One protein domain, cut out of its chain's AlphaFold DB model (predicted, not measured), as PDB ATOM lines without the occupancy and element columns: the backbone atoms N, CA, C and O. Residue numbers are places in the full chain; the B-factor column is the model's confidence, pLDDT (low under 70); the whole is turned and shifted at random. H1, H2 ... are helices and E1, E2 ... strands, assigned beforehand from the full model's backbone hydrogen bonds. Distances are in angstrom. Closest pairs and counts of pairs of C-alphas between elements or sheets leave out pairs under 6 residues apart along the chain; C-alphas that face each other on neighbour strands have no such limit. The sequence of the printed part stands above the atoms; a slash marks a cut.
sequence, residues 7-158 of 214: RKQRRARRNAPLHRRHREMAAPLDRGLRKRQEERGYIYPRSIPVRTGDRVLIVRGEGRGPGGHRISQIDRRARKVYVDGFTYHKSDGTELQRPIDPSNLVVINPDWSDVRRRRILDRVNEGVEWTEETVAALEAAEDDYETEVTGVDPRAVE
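Overview. This is residues 7 to 158 of the 214 residues of the protein "50S ribosomal protein L24" of Candidatus Poseidoniales archaeon (UniProt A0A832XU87). A small, curled, strongly twisted sheet, E5 E4 E3 E8, makes the core; the long helix H5 packs along its E8 edge, and the short strand pair E1 and E2 sits beside E8. The hairpin of E6 and E7 makes one end of the longest axis and the link from H4 to H5 the other, while residues 7 to 12 of H1 stick out. The printed part has 152 residues, with six named helices and eight named strands in the order H1 H2 E1 H3 E2 E3 E4 E5 E6 E7 E8 H4 H5 H6, mixed in class; its three sheets are antiparallel. It is compact, with a radius of gyration of the C-alphas of 16.6 A, yet flat, spanning 51 by 42 by 23 A.

Arrangement. Begin at H1, residues 7 to 14, which is only just apart from H2, residues 18 to 24, at 8.2 A. E1, residues 26 to 28, is the antiparallel neighbour of E2, residues 47 to 49, with N 27 and O 48 2.9 A apart. H3, residues 31 to 39, lies between them in the chain. E3, residues 55 to 58, E4, residues 68 to 75, and E5, residues 80 to 83, form a meander, each strand the antiparallel neighbour of the one before. Look for N 56 and O 69 at 2.8 A, and N 75 and O 80 at 2.9 A. E4 bends by 57 degrees at residue 72. E6, residues 87 to 89, and E7, residues 95 to 97, are a hairpin, with N 88 and O 96 2.8 A apart. E8, residues 105 to 109, is E3's antiparallel neighbour, with N 57 and O 106 2.8 A apart. H3 only grazes the four-stranded sheet, with residues 31 to 34. H4, residues 115 to 122, touches no helix. H5, residues 132 to 150, is on that sheet in two layers, a helix on one face, at a height of 6.1 A; it runs along the strands, at 12 degrees to E8 on the local plane. H5 only just touches H3, through 3 pairs of C-alphas within 8 A, the closest being those of Leu 33 and Tyr 145 at 6.6 A. H6, residues 154 to 158, touches H5, the closest C-alphas being those of Asp 143 and Pro 154 at 6.3 A. Every O i to N i+4 pair is within hydrogen-bond range in H1, H3, H5 and H6, against 2 of 3 in H2 and 2 of 4 in H4.

Along the chain. Find C-alpha 7 at (165.752, 143.273, 232.330), where H1 begins. E4 runs 20.2 A from C-alpha 68 at (147.408, 143.984, 200.091). H5 runs 26.2 A, and H6 ends at C-alpha 158, (151.455, 139.271, 188.017).

Size, cuts and confidence. The C-alphas farthest apart are those of Asp 92 and Gly 127, at 56.3 A. The printed part has no cut and no long link. Mean pLDDT of the printed part is 89.4; residues 153 to 158 are under 70.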
ATOM      1  N   ARG A   7     164.371 142.981 232.755       96.25
ATOM      2  CA  ARG A   7     165.752 143.273 232.330       96.25
ATOM      3  C   ARG A   7     166.388 142.090 231.590       96.25
ATOM      4  O   ARG A   7     167.040 142.290 230.566       96.25
ATOM      5  N   LYS A   8     166.186 140.863 232.086       95.69
ATOM      6  CA  LYS A   8     166.728 139.645 231.463       95.69
ATOM      7  C   LYS A   8     166.028 139.342 230.140       95.69
ATOM      8  O   LYS A   8     166.710 139.029 229.171       95.69
ATOM      9  N   GLN A   9     164.710 139.526 230.068       94.38
ATOM     10  CA  GLN A   9     163.949 139.346 228.828       94.38
ATOM     11  C   GLN A   9     164.370 140.342 227.735       94.38
ATOM     12  O   GLN A   9     164.624 139.938 226.601       94.38
ATOM     13  N   ARG A  10     164.537 141.630 228.073       94.62
ATOM     14  CA  ARG A  10     165.008 142.657 227.123       94.62
ATOM     15  C   ARG A  10     166.413 142.350 226.599       94.62
ATOM     16  O   ARG A  10     166.650 142.459 225.397       94.62
ATOM     17  N   ARG A  11     167.329 141.920 227.479       95.00
ATOM     18  CA  ARG A  11     168.689 141.504 227.089       95.00
ATOM     19  C   ARG A  11     168.660 140.283 226.170       95.00
ATOM     20  O   ARG A  11     169.359 140.284 225.161       95.00
ATOM     21  N   ALA A  12     167.847 139.279 226.500       93.62
ATOM     22  CA  ALA A  12     167.698 138.071 225.693       93.62
ATOM     23  C   ALA A  12     167.173 138.395 224.291       93.62
ATOM     24  O   ALA A  12     167.780 137.968 223.314       93.62
ATOM     25  N   ARG A  13     166.121 139.222 224.188       92.19
ATOM     26  CA  ARG A  13     165.595 139.672 222.895       92.19
ATOM     27  C   ARG A  13     166.667 140.419 222.116       92.19
ATOM     28  O   ARG A  13     166.979 140.008 221.010       92.19
ATOM     29  N   ARG A  14     167.298 141.453 222.692       92.75
ATOM     30  CA  ARG A  14     168.336 142.259 222.013       92.75
ATOM     31  C   ARG A  14     169.460 141.390 221.436       92.75
ATOM     32  O   ARG A  14     169.806 141.564 220.269       92.75
ATOM     33  N   ASN A  15     169.959 140.439 222.225       94.44
ATOM     34  CA  ASN A  15     171.112 139.602 221.888       94.44
ATOM     35  C   ASN A  15     170.745 138.291 221.171       94.44
ATOM     36  O   ASN A  15     171.627 137.467 220.943       94.44
ATOM     37  N   ALA A  16     169.474 138.070 220.820       94.12
ATOM     38  CA  ALA A  16     169.045 136.843 220.158       94.12
ATOM     39  C   ALA A  16     169.814 136.618 218.836       94.12
ATOM     40  O   ALA A  16     169.999 137.580 218.079       94.12
ATOM     41  N   PRO A  17     170.233 135.378 218.522       95.56
ATOM     42  CA  PRO A  17     170.844 135.039 217.237       95.56
ATOM     43  C   PRO A  17     169.807 135.046 216.102       95.56
ATOM     44  O   PRO A  17     168.604 134.923 216.347       95.56
ATOM     45  N   LEU A  18     170.259 135.149 214.849       93.19
ATOM     46  CA  LEU A  18     169.385 135.338 213.677       93.19
ATOM     47  C   LEU A  18     168.300 134.258 213.528       93.19
ATOM     48  O   LEU A  18     167.142 134.587 213.281       93.19
ATOM     49  N   HIS A  19     168.630 132.984 213.764       92.69
ATOM     50  CA  HIS A  19     167.661 131.883 213.677       92.69
ATOM     51  C   HIS A  19     166.540 131.978 214.730       92.69
ATOM     52  O   HIS A  19     165.425 131.525 214.494       92.69
ATOM     53  N   ARG A  20     166.801 132.588 215.900       93.12
ATOM     54  CA  ARG A  20     165.756 132.854 216.906       93.12
ATOM     55  C   ARG A  20     164.896 134.043 216.503       93.12
ATOM     56  O   ARG A  20     163.684 133.985 216.679       93.12
ATOM     57  N   ARG A  21     165.506 135.077 215.922       94.12
ATOM     58  CA  ARG A  21     164.793 136.277 215.456       94.12
ATOM     59  C   ARG A  21     163.782 135.972 214.363       94.12
ATOM     60  O   ARG A  21     162.727 136.584 214.364       94.12
ATOM     61  N   HIS A  22     164.052 134.981 213.516       92.06
ATOM     62  CA  HIS A  22     163.073 134.465 212.557       92.06
ATOM     63  C   HIS A  22     161.726 134.135 213.226       92.06
ATOM     64  O   HIS A  22     160.681 134.579 212.771       92.06
ATOM     65  N   ARG A  23     161.746 133.445 214.374       91.31
ATOM     66  CA  ARG A  23     160.525 133.128 215.134       91.31
ATOM     67  C   ARG A  23     159.922 134.348 215.842       91.31
ATOM     68  O   ARG A  23     158.718 134.379 216.064       91.31
ATOM     69  N   GLU A  24     160.744 135.323 216.232       91.88
ATOM     70  CA  GLU A  24     160.270 136.582 216.832       91.88
ATOM     71  C   GLU A  24     159.557 137.482 215.814       91.88
ATOM     72  O   GLU A  24     158.721 138.291 216.207       91.88
ATOM     73  N   MET A  25     159.885 137.346 214.527       94.56
ATOM     74  CA  MET A  25     159.303 138.102 213.417       94.56
ATOM     75  C   MET A  25     158.112 137.368 212.786       94.56
ATOM     76  O   MET A  25     157.977 137.315 211.571       94.56
ATOM     77  N   ALA A  26     157.253 136.771 213.610       95.94
ATOM     78  CA  ALA A  26     156.008 136.186 213.132       95.94
ATOM     79  C   ALA A  26     154.893 137.235 213.084       95.94
ATOM     80  O   ALA A  26     154.731 138.005 214.035       95.94
ATOM     81  N   ALA A  27     154.115 137.213 212.006       96.31
ATOM     82  CA  ALA A  27     152.903 138.000 211.848       96.31
ATOM     83  C   ALA A  27     151.665 137.087 211.964       96.31
ATOM     84  O   ALA A  27     151.733 135.898 211.630       96.31
ATOM     85  N   PRO A  28     150.546 137.588 212.509       96.50
ATOM     86  CA  PRO A  28     149.279 136.862 212.505       96.50
ATOM     87  C   PRO A  28     148.774 136.622 211.075       96.50
ATOM     88  O   PRO A  28     148.858 137.513 210.235       96.50
ATOM     89  N   LEU A  29     148.216 135.434 210.834       94.56
ATOM     90  CA  LEU A  29     147.417 135.166 209.635       94.56
ATOM     91  C   LEU A  29     146.032 135.782 209.811       94.56
ATOM     92  O   LEU A  29     145.489 135.779 210.934       94.56
ATOM     93  N   ASP A  30     145.455 136.265 208.717       94.44
ATOM     94  CA  ASP A  30     144.126 136.841 208.764       94.44
ATOM     95  C   ASP A  30     143.068 135.827 209.238       94.44
ATOM     96  O   ASP A  30     143.172 134.608 209.061       94.44
ATOM     97  N   ARG A  31     142.057 136.333 209.950       92.62
ATOM     98  CA  ARG A  31     141.028 135.480 210.548       92.62
ATOM     99  C   ARG A  31     140.099 134.880 209.501       92.62
ATOM    100  O   ARG A  31     139.658 133.759 209.733       92.62
ATOM    101  N   GLY A  32     139.779 135.606 208.430       91.62
ATOM    102  CA  GLY A  32     138.910 135.093 207.372       91.62
ATOM    103  C   GLY A  32     139.616 134.014 206.559       91.62
ATOM    104  O   GLY A  32     139.049 132.934 206.409       91.62
ATOM    105  N   LEU A  33     140.889 134.231 206.205       91.50
ATOM    106  CA  LEU A  33     141.712 133.222 205.531       91.50
ATOM    107  C   LEU A  33     141.716 131.903 206.305       91.50
ATOM    108  O   LEU A  33     141.395 130.846 205.768       91.50
ATOM    109  N   ARG A  34     142.048 131.968 207.599       92.19
ATOM    110  CA  ARG A  34     142.125 130.764 208.430       92.19
ATOM    111  C   ARG A  34     140.788 130.021 208.488       92.19
ATOM    112  O   ARG A  34     140.799 128.804 208.419       92.19
ATOM    113  N   LYS A  35     139.658 130.730 208.598       91.50
ATOM    114  CA  LYS A  35     138.330 130.094 208.622       91.50
ATOM    115  C   LYS A  35     138.006 129.386 207.309       91.50
ATOM    116  O   LYS A  35     137.548 128.254 207.345       91.50
ATOM    117  N   ARG A  36     138.298 130.017 206.167       88.94
ATOM    118  CA  ARG A  36     138.100 129.406 204.841       88.94
ATOM    119  C   ARG A  36     138.908 128.132 204.675       88.94
ATOM    120  O   ARG A  36     138.402 127.136 204.174       88.94
ATOM    121  N   GLN A  37     140.162 128.162 205.114       89.19
ATOM    122  CA  GLN A  37     141.015 126.984 205.039       89.19
ATOM    123  C   GLN A  37     140.558 125.894 206.019       89.19
ATOM    124  O   GLN A  37     140.524 124.726 205.642       89.19
ATOM    125  N   GLU A  38     140.097 126.266 207.219       88.50
ATOM    126  CA  GLU A  38     139.482 125.329 208.171       88.50
ATOM    127  C   GLU A  38     138.229 124.653 207.576       88.50
ATOM    128  O   GLU A  38     138.063 123.445 207.735       88.50
ATOM    129  N   GLU A  39     137.386 125.384 206.836       88.12
ATOM    130  CA  GLU A  39     136.224 124.834 206.112       88.12
ATOM    131  C   GLU A  39     136.627 123.855 204.998       88.12
ATOM    132  O   GLU A  39     135.934 122.864 204.764       88.12
ATOM    133  N   ARG A  40     137.777 124.086 204.351       85.62
ATOM    134  CA  ARG A  40     138.386 123.174 203.363       85.62
ATOM    135  C   ARG A  40     139.099 121.970 203.998       85.62
ATOM    136  O   ARG A  40     139.588 121.108 203.274       85.62
ATOM    137  N   GLY A  41     139.152 121.892 205.329       84.94
ATOM    138  CA  GLY A  41     139.797 120.806 206.070       84.94
ATOM    139  C   GLY A  41     141.279 121.034 206.387       84.94
ATOM    140  O   GLY A  41     141.921 120.143 206.938       84.94
ATOM    141  N   TYR A  42     141.825 122.219 206.097       86.69
ATOM    142  CA  TYR A  42     143.205 122.582 206.416       86.69
ATOM    143  C   TYR A  42     143.283 123.407 207.698       86.69
ATOM    144  O   TYR A  42     142.651 124.453 207.840       86.69
ATOM    145  N   ILE A  43     144.141 123.002 208.632       89.00
ATOM    146  CA  ILE A  43     144.377 123.768 209.854       89.00
ATOM    147  C   ILE A  43     145.594 124.664 209.665       89.00
ATOM    148  O   ILE A  43     146.722 124.210 209.463       89.00
ATOM    149  N   TYR A  44     145.359 125.969 209.782       90.06
ATOM    150  CA  TYR A  44     146.404 126.981 209.697       90.06
ATOM    151  C   TYR A  44     146.872 127.415 211.091       90.06
ATOM    152  O   TYR A  44     146.067 127.566 212.019       90.06
ATOM    153  N   PRO A  45     148.177 127.691 211.281       91.19
ATOM    154  CA  PRO A  45     148.654 128.267 212.528       91.19
ATOM    155  C   PRO A  45     148.089 129.680 212.729       91.19
ATOM    156  O   PRO A  45     147.692 130.382 211.802       91.19
ATOM    157  N   ARG A  46     148.082 130.157 213.977       91.62
ATOM    158  CA  ARG A  46     147.612 131.525 214.268       91.62
ATOM    159  C   ARG A  46     148.522 132.612 213.700       91.62
ATOM    160  O   ARG A  46     148.047 133.692 213.357       91.62
ATOM    161  N   SER A  47     149.818 132.337 213.665       94.06
ATOM    162  CA  SER A  47     150.842 133.231 213.145       94.06
ATOM    163  C   SER A  47     151.930 132.433 212.450       94.06
ATOM    164  O   SER A  47     152.218 131.290 212.821       94.06
ATOM    165  N   ILE A  48     152.553 133.065 211.464       94.06
ATOM    166  CA  ILE A  48     153.634 132.492 210.670       94.06
ATOM    167  C   ILE A  48     154.813 133.477 210.630       94.06
ATOM    168  O   ILE A  48     154.592 134.691 210.643       94.06
ATOM    169  N   PRO A  49     156.074 133.006 210.670       94.81
ATOM    170  CA  PRO A  49     157.228 133.845 210.357       94.81
ATOM    171  C   PRO A  49     157.072 134.463 208.969       94.81
ATOM    172  O   PRO A  49     156.804 133.726 208.024       94.81
ATOM    173  N   VAL A  50     157.237 135.782 208.858       95.31
ATOM    174  CA  VAL A  50     157.111 136.461 207.561       95.31
ATOM    175  C   VAL A  50     158.268 136.102 206.628       95.31
ATOM    176  O   VAL A  50     159.411 135.925 207.081       95.31
ATOM    177  N   ARG A  51     157.980 136.037 205.328       94.50
ATOM    178  CA  ARG A  51     158.948 135.823 204.248       94.50
ATOM    179  C   ARG A  51     158.777 136.887 203.159       94.50
ATOM    180  O   ARG A  51     157.710 137.470 203.015       94.50
ATOM    181  N   THR A  52     159.852 137.153 202.422       94.62
ATOM    182  CA  THR A  52     159.778 137.899 201.159       94.62
ATOM    183  C   THR A  52     158.807 137.187 200.222       94.62
ATOM    184  O   THR A  52     158.856 135.961 200.148       94.62
ATOM    185  N   GLY A  53     157.939 137.945 199.558       91.88
ATOM    186  CA  GLY A  53     156.880 137.409 198.701       91.88
ATOM    187  C   GLY A  53     155.518 137.242 199.379       91.88
ATOM    188  O   GLY A  53     154.522 137.215 198.672       91.88
ATOM    189  N   ASP A  54     155.435 137.223 200.716       94.94
ATOM    190  CA  ASP A  54     154.131 137.203 201.394       94.94
ATOM    191  C   ASP A  54     153.345 138.488 201.106       94.94
ATOM    192  O   ASP A  54     153.909 139.589 201.165       94.94
ATOM    193  N   ARG A  55     152.032 138.360 200.896       93.44
ATOM    194  CA  ARG A  55     151.110 139.495 200.790       93.44
ATOM    195  C   ARG A  55     150.521 139.802 202.158       93.44
ATOM    196  O   ARG A  55     149.977 138.937 202.858       93.44
ATOM    197  N   VAL A  56     150.647 141.057 202.567       95.12
ATOM    198  CA  VAL A  56     150.317 141.524 203.908       95.12
ATOM    199  C   VAL A  56     149.461 142.780 203.891       95.12
ATOM    200  O   VAL A  56     149.603 143.653 203.043       95.12
ATOM    201  N   LEU A  57     148.619 142.899 204.909       94.12
ATOM    202  CA  LEU A  57     147.882 144.102 205.252       94.12
ATOM    203  C   LEU A  57     148.606 144.857 206.361       94.12
ATOM    204  O   LEU A  57     148.966 144.276 207.394       94.12
ATOM    205  N   ILE A  58     148.739 146.171 206.216       95.12
ATOM    206  CA  ILE A  58     149.188 147.035 207.308       95.12
ATOM    207  C   ILE A  58     147.969 147.405 208.160       95.12
ATOM    208  O   ILE A  58     147.092 148.162 207.752       95.12
ATOM    209  N   VAL A  59     147.912 146.890 209.389       94.12
ATOM    210  CA  VAL A  59     146.751 147.086 210.278       94.12
ATOM    211  C   VAL A  59     146.936 148.268 211.224       94.12
ATOM    212  O   VAL A  59     145.965 148.851 211.711       94.12
ATOM    213  N   ARG A  60     148.187 148.623 211.530       94.06
ATOM    214  CA  ARG A  60     148.523 149.668 212.506       94.06
ATOM    215  C   ARG A  60     149.582 150.614 211.962       94.06
ATOM    216  O   ARG A  60     150.545 150.174 211.345       94.06
ATOM    217  N   GLY A  61     149.456 151.884 212.335       92.56
ATOM    218  CA  GLY A  61     150.382 152.945 211.950       92.56
ATOM    219  C   GLY A  61     149.856 153.779 210.788       92.56
ATOM    220  O   GLY A  61     148.675 153.723 210.461       92.56
ATOM    221  N   GLU A  62     150.750 154.570 210.209       88.25
ATOM    222  CA  GLU A  62     150.446 155.546 209.156       88.25
ATOM    223  C   GLU A  62     150.069 154.887 207.825       88.25
ATOM    224  O   GLU A  62     149.169 155.359 207.148       88.25
ATOM    225  N   GLY A  63     150.674 153.742 207.498       84.75
ATOM    226  CA  GLY A  63     150.358 152.972 206.290       84.75
ATOM    227  C   GLY A  63     149.109 152.103 206.398       84.75
ATOM    228  O   GLY A  63     148.995 151.137 205.658       84.75
ATOM    229  N   ARG A  64     148.212 152.352 207.359       91.88
ATOM    230  CA  ARG A  64     147.014 151.523 207.535       91.88
ATOM    231  C   ARG A  64     146.053 151.730 206.364       91.88
ATOM    232  O   ARG A  64     145.572 152.841 206.164       91.88
ATOM    233  N   GLY A  65     145.670 150.647 205.698       86.06
ATOM    234  CA  GLY A  65     144.717 150.678 204.589       86.06
ATOM    235  C   GLY A  65     144.205 149.285 204.218       86.06
ATOM    236  O   GLY A  65     144.624 148.313 204.845       86.06
ATOM    237  N   PRO A  66     143.279 149.190 203.246       78.62
ATOM    238  CA  PRO A  66     142.754 147.920 202.739       78.62
ATOM    239  C   PRO A  66     143.682 147.231 201.720       78.62
ATOM    240  O   PRO A  66     143.409 146.101 201.339       78.62
ATOM    241  N   GLY A  67     144.758 147.893 201.279       82.69
ATOM    242  CA  GLY A  67     145.669 147.362 200.264       82.69
ATOM    243  C   GLY A  67     146.466 146.152 200.753       82.69
ATOM    244  O   GLY A  67     147.088 146.195 201.819       82.69
ATOM    245  N   GLY A  68     146.453 145.078 199.963       87.50
ATOM    246  CA  GLY A  68     147.408 143.984 200.091       87.50
ATOM    247  C   GLY A  68     148.740 144.417 199.496       87.50
ATOM    248  O   GLY A  68     148.798 144.861 198.356       87.50
ATOM    249  N   HIS A  69     149.808 144.317 200.277       92.25
ATOM    250  CA  HIS A  69     151.142 144.704 199.846       92.25
ATOM    251  C   HIS A  69     152.091 143.516 199.923       92.25
ATOM    252  O   HIS A  69     152.067 142.759 200.894       92.25
ATOM    253  N   ARG A  70     152.977 143.375 198.941       94.50
ATOM    254  CA  ARG A  70     154.027 142.355 198.956       94.50
ATOM    255  C   ARG A  70     155.168 142.770 199.890       94.50
ATOM    256  O   ARG A  70     155.504 143.950 200.021       94.50
ATOM    257  N   ILE A  71     155.756 141.803 200.595       95.62
ATOM    258  CA  ILE A  71     156.992 142.024 201.353       95.62
ATOM    259  C   ILE A  71     158.185 141.985 200.397       95.62
ATOM    260  O   ILE A  71     158.512 140.915 199.878       95.62
ATOM    261  N   SER A  72     158.902 143.104 200.284       94.75
ATOM    262  CA  SER A  72     160.140 143.224 199.506       94.75
ATOM    263  C   SER A  72     161.338 142.618 200.236       94.75
ATOM    264  O   SER A  72     162.043 141.736 199.744       94.75
ATOM    265  N   GLN A  73     161.575 143.073 201.467       94.94
ATOM    266  CA  GLN A  73     162.799 142.781 202.197       94.94
ATOM    267  C   GLN A  73     162.537 142.595 203.688       94.94
ATOM    268  O   GLN A  73     161.727 143.272 204.322       94.94
ATOM    269  N   ILE A  74     163.307 141.686 204.288       95.69
ATOM    270  CA  ILE A  74     163.268 141.418 205.722       95.69
ATOM    271  C   ILE A  74     164.657 141.610 206.318       95.69
ATOM    272  O   ILE A  74     165.561 140.797 206.109       95.69
ATOM    273  N   ASP A  75     164.800 142.623 207.171       95.06
ATOM    274  CA  ASP A  75     165.994 142.788 207.989       95.06
ATOM    275  C   ASP A  75     165.793 142.157 209.375       95.06
ATOM    276  O   ASP A  75     165.244 142.739 210.317       95.06
ATOM    277  N   ARG A  76     166.334 140.946 209.537       92.38
ATOM    278  CA  ARG A  76     166.340 140.215 210.816       92.38
ATOM    279  C   ARG A  76     167.265 140.850 211.859       92.38
ATOM    280  O   ARG A  76     167.094 140.623 213.064       92.38
ATOM    281  N   ARG A  77     168.260 141.645 211.453       92.56
ATOM    282  CA  ARG A  77     169.154 142.361 212.371       92.56
ATOM    283  C   ARG A  77     168.427 143.540 213.017       92.56
ATOM    284  O   ARG A  77     168.492 143.670 214.246       92.56
ATOM    285  N   ALA A  78     167.701 144.331 212.234       92.94
ATOM    286  CA  ALA A  78     166.859 145.410 212.747       92.94
ATOM    287  C   ALA A  78     165.509 144.921 213.309       92.94
ATOM    288  O   ALA A  78     164.911 145.609 214.134       92.94
ATOM    289  N   ARG A  79     165.072 143.704 212.946       94.56
ATOM    290  CA  ARG A  79     163.710 143.168 213.162       94.56
ATOM    291  C   ARG A  79     162.643 144.000 212.455       94.56
ATOM    292  O   ARG A  79     161.567 144.220 213.006       94.56
ATOM    293  N   LYS A  80     162.973 144.467 211.254       95.69
ATOM    294  CA  LYS A  80     162.109 145.302 210.427       95.69
ATOM    295  C   LYS A  80     161.786 144.595 209.121       95.69
ATOM    296  O   LYS A  80     162.566 143.775 208.638       95.69
ATOM    297  N   VAL A  81     160.607 144.901 208.613       96.38
ATOM    298  CA  VAL A  81     160.065 144.421 207.348       96.38
ATOM    299  C   VAL A  81     159.852 145.638 206.467       96.38
ATOM    300  O   VAL A  81     159.432 146.685 206.964       96.38
ATOM    301  N   TYR A  82     160.165 145.497 205.192       96.06
ATOM    302  CA  TYR A  82     159.916 146.493 204.169       96.06
ATOM    303  C   TYR A  82     158.855 145.944 203.223       96.06
ATOM    304  O   TYR A  82     158.795 144.738 202.976       96.06
ATOM    305  N   VAL A  83     157.958 146.825 202.809       94.94
ATOM    306  CA  VAL A  83     156.711 146.482 202.137       94.94
ATOM    307  C   VAL A  83     156.571 147.398 200.931       94.94
ATOM    308  O   VAL A  83     156.881 148.590 201.029       94.94
ATOM    309  N   ASP A  84     156.111 146.840 199.819       92.25
ATOM    310  CA  ASP A  84     155.958 147.577 198.571       92.25
ATOM    311  C   ASP A  84     154.826 148.604 198.659       92.25
ATOM    312  O   ASP A  84     153.798 148.387 199.306       92.25
ATOM    313  N   GLY A  85     155.054 149.782 198.078       88.19
ATOM    314  CA  GLY A  85     154.150 150.931 198.181       88.19
ATOM    315  C   GLY A  85     154.172 151.668 199.529       88.19
ATOM    316  O   GLY A  85     153.523 152.702 199.657       88.19
ATOM    317  N   PHE A  86     154.927 151.201 200.538       92.31
ATOM    318  CA  PHE A  86     155.099 151.926 201.805       92.31
ATOM    319  C   PHE A  86     156.446 152.656 201.871       92.31
ATOM    320  O   PHE A  86     157.400 152.231 202.537       92.31
ATOM    321  N   THR A  87     156.518 153.785 201.172       93.88
ATOM    322  CA  THR A  87     157.714 154.626 201.054       93.88
ATOM    323  C   THR A  87     157.564 155.965 201.785       93.88
ATOM    324  O   THR A  87     156.489 156.353 202.241       93.88
ATOM    325  N   TYR A  88     158.687 156.654 201.981       93.19
ATOM    326  CA  TYR A  88     158.739 158.054 202.388       93.19
ATOM    327  C   TYR A  88     159.740 158.797 201.503       93.19
ATOM    328  O   TYR A  88     160.773 158.241 201.122       93.19
ATOM    329  N   HIS A  89     159.452 160.066 201.218       93.81
ATOM    330  CA  HIS A  89     160.355 160.933 200.467       93.81
ATOM    331  C   HIS A  89     161.350 161.611 201.406       93.81
ATOM    332  O   HIS A  89     160.987 162.118 202.473       93.81
ATOM    333  N   LYS A  90     162.618 161.644 201.002       95.88
ATOM    334  CA  LYS A  90     163.618 162.525 201.615       95.88
ATOM    335  C   LYS A  90     163.533 163.937 201.033       95.88
ATOM    336  O   LYS A  90     162.929 164.150 199.987       95.88
ATOM    337  N   SER A  91     164.199 164.889 201.689       95.81
ATOM    338  CA  SER A  91     164.391 166.262 201.185       95.81
ATOM    339  C   SER A  91     164.974 166.305 199.775       95.81
ATOM    340  O   SER A  91     164.669 167.212 199.011       95.81
ATOM    341  N   ASP A  92     165.787 165.305 199.444       94.25
ATOM    342  CA  ASP A  92     166.510 165.204 198.180       94.25
ATOM    343  C   ASP A  92     165.623 164.646 197.047       94.25
ATOM    344  O   ASP A  92     166.090 164.452 195.931       94.25
ATOM    345  N   GLY A  93     164.349 164.343 197.334       91.94
ATOM    346  CA  GLY A  93     163.373 163.791 196.389       91.94
ATOM    347  C   GLY A  93     163.391 162.264 196.271       91.94
ATOM    348  O   GLY A  93     162.411 161.681 195.824       91.94
ATOM    349  N   THR A  94     164.456 161.595 196.727       94.69
ATOM    350  CA  THR A  94     164.554 160.128 196.688       94.69
ATOM    351  C   THR A  94     163.500 159.458 197.574       94.69
ATOM    352  O   THR A  94     163.336 159.821 198.745       94.69
ATOM    353  N   GLU A  95     162.851 158.427 197.037       94.06
ATOM    354  CA  GLU A  95     161.944 157.543 197.766       94.06
ATOM    355  C   GLU A  95     162.702 156.411 198.456       94.06
ATOM    356  O   GLU A  95     163.556 155.754 197.864       94.06
ATOM    357  N   LEU A  96     162.392 156.165 199.730       93.31
ATOM    358  CA  LEU A  96     162.896 154.999 200.449       93.31
ATOM    359  C   LEU A  96     161.764 154.253 201.135       93.31
ATOM    360  O   LEU A  96     160.850 154.854 201.696       93.31
ATOM    361  N   GLN A  97     161.879 152.929 201.178       94.12
ATOM    362  CA  GLN A  97     160.939 152.088 201.907       94.12
ATOM    363  C   GLN A  97     161.025 152.356 203.413       94.12
ATOM    364  O   GLN A  97     162.108 152.433 204.013       94.12
ATOM    365  N   ARG A  98     159.862 152.491 204.051       93.88
ATOM    366  CA  ARG A  98     159.781 152.751 205.484       93.88
ATOM    367  C   ARG A  98     159.748 151.428 206.261       93.88
ATOM    368  O   ARG A  98     158.931 150.561 205.966       93.88
ATOM    369  N   PRO A  99     160.595 151.255 207.292       95.69
ATOM    370  CA  PRO A  99     160.651 150.005 208.042       95.69
ATOM    371  C   PRO A  99     159.424 149.818 208.945       95.69
ATOM    372  O   PRO A  99     159.101 150.683 209.762       95.69
ATOM    373  N   ILE A 100     158.808 148.639 208.885       95.31
ATOM    374  CA  ILE A 100     157.640 148.246 209.684       95.31
ATOM    375  C   ILE A 100     158.000 147.110 210.654       95.31
ATOM    376  O   ILE A 100     158.864 146.274 210.388       95.31
ATOM    377  N   ASP A 101     157.349 147.074 211.821       95.31
ATOM    378  CA  ASP A 101     157.389 145.911 212.712       95.31
ATOM    379  C   ASP A 101     156.396 144.831 212.246       95.31
ATOM    380  O   ASP A 101     155.223 145.144 212.034       95.31
ATOM    381  N   PRO A 102     156.785 143.542 212.204       95.56
ATOM    382  CA  PRO A 102     155.914 142.462 211.727       95.56
ATOM    383  C   PRO A 102     154.635 142.291 212.561       95.56
ATOM    384  O   PRO A 102     153.644 141.764 212.079       95.56
ATOM    385  N   SER A 103     154.615 142.774 213.809       95.12
ATOM    386  CA  SER A 103     153.418 142.757 214.661       95.12
ATOM    387  C   SER A 103     152.317 143.729 214.227       95.12
ATOM    388  O   SER A 103     151.207 143.648 214.750       95.12
ATOM    389  N   ASN A 104     152.635 144.685 213.352       95.19
ATOM    390  CA  ASN A 104     151.669 145.632 212.794       95.19
ATOM    391  C   ASN A 104     151.067 145.136 211.474       95.19
ATOM    392  O   ASN A 104     150.150 145.774 210.956       95.19
ATOM    393  N   LEU A 105     151.580 144.016 210.961       95.69
ATOM    394  CA  LEU A 105     151.144 143.375 209.733       95.69
ATOM    395  C   LEU A 105     150.184 142.226 210.047       95.69
ATOM    396  O   LEU A 105     150.258 141.608 211.114       95.69
ATOM    397  N   VAL A 106     149.310 141.926 209.098       95.88
ATOM    398  CA  VAL A 106     148.536 140.685 209.032       95.88
ATOM    399  C   VAL A 106     148.806 140.064 207.672       95.88
ATOM    400  O   VAL A 106     148.745 140.758 206.668       95.88
ATOM    401  N   VAL A 107     149.128 138.778 207.632       95.69
ATOM    402  CA  VAL A 107     149.361 138.065 206.370       95.69
ATOM    403  C   VAL A 107     148.015 137.655 205.780       95.69
ATOM    404  O   VAL A 107     147.220 137.009 206.474       95.69
ATOM    405  N   ILE A 108     147.778 138.054 204.531       94.00
ATOM    406  CA  ILE A 108     146.582 137.718 203.749       94.00
ATOM    407  C   ILE A 108     146.871 136.515 202.853       94.00
ATOM    408  O   ILE A 108     146.097 135.566 202.885       94.00
ATOM    409  N   ASN A 109     147.988 136.541 202.125       93.06
ATOM    410  CA  ASN A 109     148.389 135.476 201.209       93.06
ATOM    411  C   ASN A 109     149.837 135.044 201.535       93.06
ATOM    412  O   ASN A 109     150.777 135.826 201.343       93.06
ATOM    413  N   PRO A 110     150.033 133.885 202.187       93.06
ATOM    414  CA  PRO A 110     151.355 133.345 202.491       93.06
ATOM    415  C   PRO A 110     151.968 132.582 201.304       93.06
ATOM    416  O   PRO A 110     151.378 131.642 200.803       93.06
ATOM    417  N   ASP A 111     153.223 132.872 200.954       91.69
ATOM    418  CA  ASP A 111     153.931 132.140 199.886       91.69
ATOM    419  C   ASP A 111     154.350 130.721 200.334       91.69
ATOM    420  O   ASP A 111     155.153 130.579 201.270       91.69
ATOM    421  N   TRP A 112     153.876 129.674 199.648       88.94
ATOM    422  CA  TRP A 112     154.158 128.259 199.953       88.94
ATOM    423  C   TRP A 112     155.173 127.568 199.030       88.94
ATOM    424  O   TRP A 112     155.421 126.365 199.192       88.94
ATOM    425  N   SER A 113     155.844 128.317 198.152       87.94
ATOM    426  CA  SER A 113     156.856 127.795 197.216       87.94
ATOM    427  C   SER A 113     157.904 126.881 197.881       87.94
ATOM    428  O   SER A 113     158.254 125.812 197.374       87.94
ATOM    429  N   ASP A 114     158.385 127.245 199.076       89.69
ATOM    430  CA  ASP A 114     159.397 126.476 199.809       89.69
ATOM    431  C   ASP A 114     158.795 125.276 200.563       89.69
ATOM    432  O   ASP A 114     158.057 125.415 201.545       89.69
ATOM    433  N   VAL A 115     159.243 124.075 200.185       88.88
ATOM    434  CA  VAL A 115     158.943 122.798 200.857       88.88
ATOM    435  C   VAL A 115     159.180 122.875 202.371       88.88
ATOM    436  O   VAL A 115     158.418 122.321 203.163       88.88
ATOM    437  N   ARG A 116     160.229 123.573 202.831       88.50
ATOM    438  CA  ARG A 116     160.537 123.691 204.268       88.50
ATOM    439  C   ARG A 116     159.523 124.541 205.015       88.50
ATOM    440  O   ARG A 116     159.330 124.316 206.211       88.50
ATOM    441  N   ARG A 117     158.912 125.515 204.343       89.75
ATOM    442  CA  ARG A 117     157.849 126.333 204.920       89.75
ATOM    443  C   ARG A 117     156.556 125.533 205.004       89.75
ATOM    444  O   ARG A 117     155.925 125.573 206.056       89.75
ATOM    445  N   ARG A 118     156.234 124.731 203.983       88.12
ATOM    446  CA  ARG A 118     155.070 123.824 203.981       88.12
ATOM    447  C   ARG A 118     155.062 122.842 205.152       88.12
ATOM    448  O   ARG A 118     154.020 122.659 205.766       88.12
ATOM    449  N   ARG A 119     156.238 122.398 205.622       88.19
ATOM    450  CA  ARG A 119     156.373 121.606 206.870       88.19
ATOM    451  C   ARG A 119     155.738 122.242 208.108       88.19
ATOM    452  O   ARG A 119     155.565 121.583 209.132       88.19
ATOM    453  N   ILE A 120     155.445 123.542 208.084       87.25
ATOM    454  CA  ILE A 120     154.680 124.193 209.146       87.25
ATOM    455  C   ILE A 120     153.279 123.591 209.249       87.25
ATOM    456  O   ILE A 120     152.849 123.391 210.390       87.25
ATOM    457  N   LEU A 121     152.638 123.324 208.108       86.38
ATOM    458  CA  LEU A 121     151.294 122.772 207.962       86.38
ATOM    459  C   LEU A 121     151.270 121.267 208.271       86.38
ATOM    460  O   LEU A 121     150.390 120.833 209.010       86.38
ATOM    461  N   ASP A 122     152.293 120.509 207.859       86.31
ATOM    462  CA  ASP A 122     152.420 119.054 208.119       86.31
ATOM    463  C   ASP A 122     152.349 118.691 209.605       86.31
ATOM    464  O   ASP A 122     151.961 117.594 209.984       86.31
ATOM    465  N   ARG A 123     152.760 119.614 210.482       83.88
ATOM    466  CA  ARG A 123     152.762 119.383 211.935       83.88
ATOM    467  C   ARG A 123     151.365 119.309 212.538       83.88
ATOM    468  O   ARG A 123     151.252 118.923 213.697       83.88
ATOM    469  N   VAL A 124     150.356 119.798 211.822       81.50
ATOM    470  CA  VAL A 124     148.973 119.881 212.303       81.50
ATOM    471  C   VAL A 124     148.034 119.103 211.385       81.50
ATOM    472  O   VAL A 124     147.113 118.461 211.878       81.50
ATOM    473  N   ASN A 125     148.293 119.125 210.078       82.75
ATOM    474  CA  ASN A 125     147.519 118.409 209.074       82.75
ATOM    475  C   ASN A 125     148.196 117.061 208.792       82.75
ATOM    476  O   ASN A 125     149.064 116.959 207.926       82.75
ATOM    477  N   GLU A 126     147.846 116.038 209.573       76.94
ATOM    478  CA  GLU A 126     148.335 114.674 209.360       76.94
ATOM    479  C   GLU A 126     147.705 114.071 208.091       76.94
ATOM    480  O   GLU A 126     146.502 114.189 207.873       76.94
ATOM    481  N   GLY A 127     148.513 113.408 207.255       74.56
ATOM    482  CA  GLY A 127     148.025 112.655 206.090       74.56
ATOM    483  C   GLY A 127     147.727 113.473 204.829       74.56
ATOM    484  O   GLY A 127     147.207 112.910 203.872       74.56
ATOM    485  N   VAL A 128     148.064 114.768 204.799       79.81
ATOM    486  CA  VAL A 128     147.973 115.590 203.582       79.81
ATOM    487  C   VAL A 128     149.250 115.433 202.757       79.81
ATOM    488  O   VAL A 128     150.342 115.763 203.224       79.81
ATOM    489  N   GLU A 129     149.116 114.953 201.523       78.94
ATOM    490  CA  GLU A 129     150.204 114.961 200.545       78.94
ATOM    491  C   GLU A 129     150.182 116.276 199.762       78.94
ATOM    492  O   GLU A 129     149.249 116.542 199.011       78.94
ATOM    493  N   TRP A 130     151.219 117.101 199.929       78.75
ATOM    494  CA  TRP A 130     151.351 118.383 199.226       78.75
ATOM    495  C   TRP A 130     151.859 118.199 197.794       78.75
ATOM    496  O   TRP A 130     153.000 118.559 197.479       78.75
ATOM    497  N   THR A 131     151.026 117.609 196.943       84.44
ATOM    498  CA  THR A 131     151.239 117.560 195.492       84.44
ATOM    499  C   THR A 131     151.035 118.943 194.870       84.44
ATOM    500  O   THR A 131     150.396 119.810 195.467       84.44
ATOM    501  N   GLU A 132     151.558 119.161 193.663       81.44
ATOM    502  CA  GLU A 132     151.407 120.433 192.938       81.44
ATOM    503  C   GLU A 132     149.935 120.834 192.773       81.44
ATOM    504  O   GLU A 132     149.592 121.993 192.966       81.44
ATOM    505  N   GLU A 133     149.042 119.869 192.551       84.56
ATOM    506  CA  GLU A 133     147.596 120.106 192.456       84.56
ATOM    507  C   GLU A 133     146.989 120.607 193.775       84.56
ATOM    508  O   GLU A 133     146.190 121.541 193.781       84.56
ATOM    509  N   THR A 134     147.369 120.009 194.910       84.12
ATOM    510  CA  THR A 134     146.863 120.448 196.223       84.12
ATOM    511  C   THR A 134     147.379 121.831 196.598       84.12
ATOM    512  O   THR A 134     146.634 122.619 197.179       84.12
ATOM    513  N   VAL A 135     148.632 122.132 196.243       83.94
ATOM    514  CA  VAL A 135     149.236 123.449 196.448       83.94
ATOM    515  C   VAL A 135     148.542 124.475 195.559       83.94
ATOM    516  O   VAL A 135     148.093 125.485 196.081       83.94
ATOM    517  N   ALA A 136     148.317 124.172 194.281       85.44
ATOM    518  CA  ALA A 136     147.600 125.057 193.366       85.44
ATOM    519  C   ALA A 136     146.151 125.318 193.818       85.44
ATOM    520  O   ALA A 136     145.677 126.449 193.776       85.44
ATOM    521  N   ALA A 137     145.438 124.299 194.311       85.56
ATOM    522  CA  ALA A 137     144.086 124.473 194.848       85.56
ATOM    523  C   ALA A 137     144.055 125.321 196.135       85.56
ATOM    524  O   ALA A 137     143.052 125.987 196.428       85.56
ATOM    525  N   LEU A 138     145.133 125.265 196.918       85.31
ATOM    526  CA  LEU A 138     145.315 126.045 198.135       85.31
ATOM    527  C   LEU A 138     145.672 127.498 197.810       85.31
ATOM    528  O   LEU A 138     145.000 128.385 198.325       85.31
ATOM    529  N   GLU A 139     146.631 127.727 196.915       85.31
ATOM    530  CA  GLU A 139     147.007 129.051 196.403       85.31
ATOM    531  C   GLU A 139     145.806 129.725 195.735       85.31
ATOM    532  O   GLU A 139     145.475 130.862 196.056       85.31
ATOM    533  N   ALA A 140     145.023 128.982 194.944       86.00
ATOM    534  CA  ALA A 140     143.816 129.526 194.338       86.00
ATOM    535  C   ALA A 140     142.791 130.018 195.375       86.00
ATOM    536  O   ALA A 140     142.158 131.052 195.186       86.00
ATOM    537  N   ALA A 141     142.658 129.308 196.501       85.81
ATOM    538  CA  ALA A 141     141.823 129.734 197.626       85.81
ATOM    539  C   ALA A 141     142.290 131.049 198.257       85.81
ATOM    540  O   ALA A 141     141.474 131.835 198.745       85.81
ATOM    541  N   GLU A 142     143.610 131.193 198.359       86.00
ATOM    542  CA  GLU A 142     144.285 132.312 199.003       86.00
ATOM    543  C   GLU A 142     144.167 133.563 198.126       86.00
ATOM    544  O   GLU A 142     143.784 134.613 198.641       86.00
ATOM    545  N   ASP A 143     144.341 133.422 196.811       85.31
ATOM    546  CA  ASP A 143     144.129 134.487 195.823       85.31
ATOM    547  C   ASP A 143     142.674 134.963 195.775       85.31
ATOM    548  O   ASP A 143     142.401 136.168 195.790       85.31
ATOM    549  N   ASP A 144     141.718 134.026 195.764       84.94
ATOM    550  CA  ASP A 144     140.291 134.359 195.784       84.94
ATOM    551  C   ASP A 144     139.956 135.145 197.066       84.94
ATOM    552  O   ASP A 144     139.199 136.117 197.050       84.94
ATOM    553  N   TYR A 145     140.556 134.760 198.202       85.12
ATOM    554  CA  TYR A 145     140.398 135.494 199.454       85.12
ATOM    555  C   TYR A 145     141.035 136.885 199.413       85.12
ATOM    556  O   TYR A 145     140.440 137.847 199.902       85.12
ATOM    557  N   GLU A 146     142.231 137.009 198.847       83.00
ATOM    558  CA  GLU A 146     142.904 138.296 198.699       83.00
ATOM    559  C   GLU A 146     142.086 139.265 197.846       83.00
ATOM    560  O   GLU A 146     141.893 140.417 198.253       83.00
ATOM    561  N   THR A 147     141.541 138.781 196.731       84.12
ATOM    562  CA  THR A 147     140.660 139.548 195.845       84.12
ATOM    563  C   THR A 147     139.451 140.082 196.605       84.12
ATOM    564  O   THR A 147     139.099 141.253 196.488       84.12
ATOM    565  N   GLU A 148     138.838 139.262 197.456       82.94
ATOM    566  CA  GLU A 148     137.698 139.702 198.260       82.94
ATOM    567  C   GLU A 148     138.057 140.728 199.344       82.94
ATOM    568  O   GLU A 148     137.262 141.621 199.641       82.94
ATOM    569  N   VAL A 149     139.228 140.595 199.973       82.81
ATOM    570  CA  VAL A 149     139.644 141.482 201.070       82.81
ATOM    571  C   VAL A 149     140.130 142.828 200.551       82.81
ATOM    572  O   VAL A 149     139.830 143.866 201.145       82.81
ATOM    573  N   THR A 150     140.919 142.805 199.483       80.12
ATOM    574  CA  THR A 150     141.641 143.978 198.980       80.12
ATOM    575  C   THR A 150     140.955 144.610 197.771       80.12
ATOM    576  O   THR A 150     141.189 145.783 197.488       80.12
ATOM    577  N   GLY A 151     140.081 143.867 197.084       76.56
ATOM    578  CA  GLY A 151     139.460 144.273 195.824       76.56
ATOM    579  C   GLY A 151     140.396 144.193 194.615       76.56
ATOM    580  O   GLY A 151     139.983 144.576 193.523       76.56
ATOM    581  N   VAL A 152     141.636 143.731 194.800       73.56
ATOM    582  CA  VAL A 152     142.662 143.607 193.758       73.56
ATOM    583  C   VAL A 152     142.961 142.125 193.562       73.56
ATOM    584  O   VAL A 152     143.328 141.450 194.524       73.56
ATOM    585  N   ASP A 153     142.796 141.625 192.336       67.50
ATOM    586  CA  ASP A 153     143.158 140.246 192.000       67.50
ATOM    587  C   ASP A 153     144.686 140.144 191.855       67.50
ATOM    588  O   ASP A 153     145.261 140.815 190.989       67.50
ATOM    589  N   PRO A 154     145.375 139.344 192.688       67.12
ATOM    590  CA  PRO A 154     146.819 139.170 192.584       67.12
ATOM    591  C   PRO A 154     147.262 138.601 191.228       67.12
ATOM    592  O   PRO A 154     148.343 138.966 190.770       67.12
ATOM    593  N   ARG A 155     146.438 137.788 190.552       69.31
ATOM    594  CA  ARG A 155     146.780 137.178 189.252       69.31
ATOM    595  C   ARG A 155     146.833 138.193 188.120       69.31
ATOM    596  O   ARG A 155     147.606 138.020 187.185       69.31
ATOM    597  N   ALA A 156     146.014 139.238 188.203       63.69
ATOM    598  CA  ALA A 156     146.030 140.318 187.224       63.69
ATOM    599  C   ALA A 156     147.331 141.129 187.322       63.69
ATOM    600  O   ALA A 156     147.942 141.424 186.306       63.69
ATOM    601  N   VAL A 157     147.795 141.408 188.545       63.00
ATOM    602  CA  VAL A 157     149.038 142.165 188.770       63.00
ATOM    603  C   VAL A 157     150.265 141.390 188.286       63.00
ATOM    604  O   VAL A 157     151.151 141.985 187.684       63.00
ATOM    605  N   GLU A 158     150.326 140.074 188.512       59.72
ATOM    606  CA  GLU A 158     151.455 139.271 188.017       59.72
ATOM    607  C   GLU A 158     151.451 139.108 186.489       59.72
ATOM    608  O   GLU A 158     152.523 139.023 185.897       59.72
TER     609      GLU A 158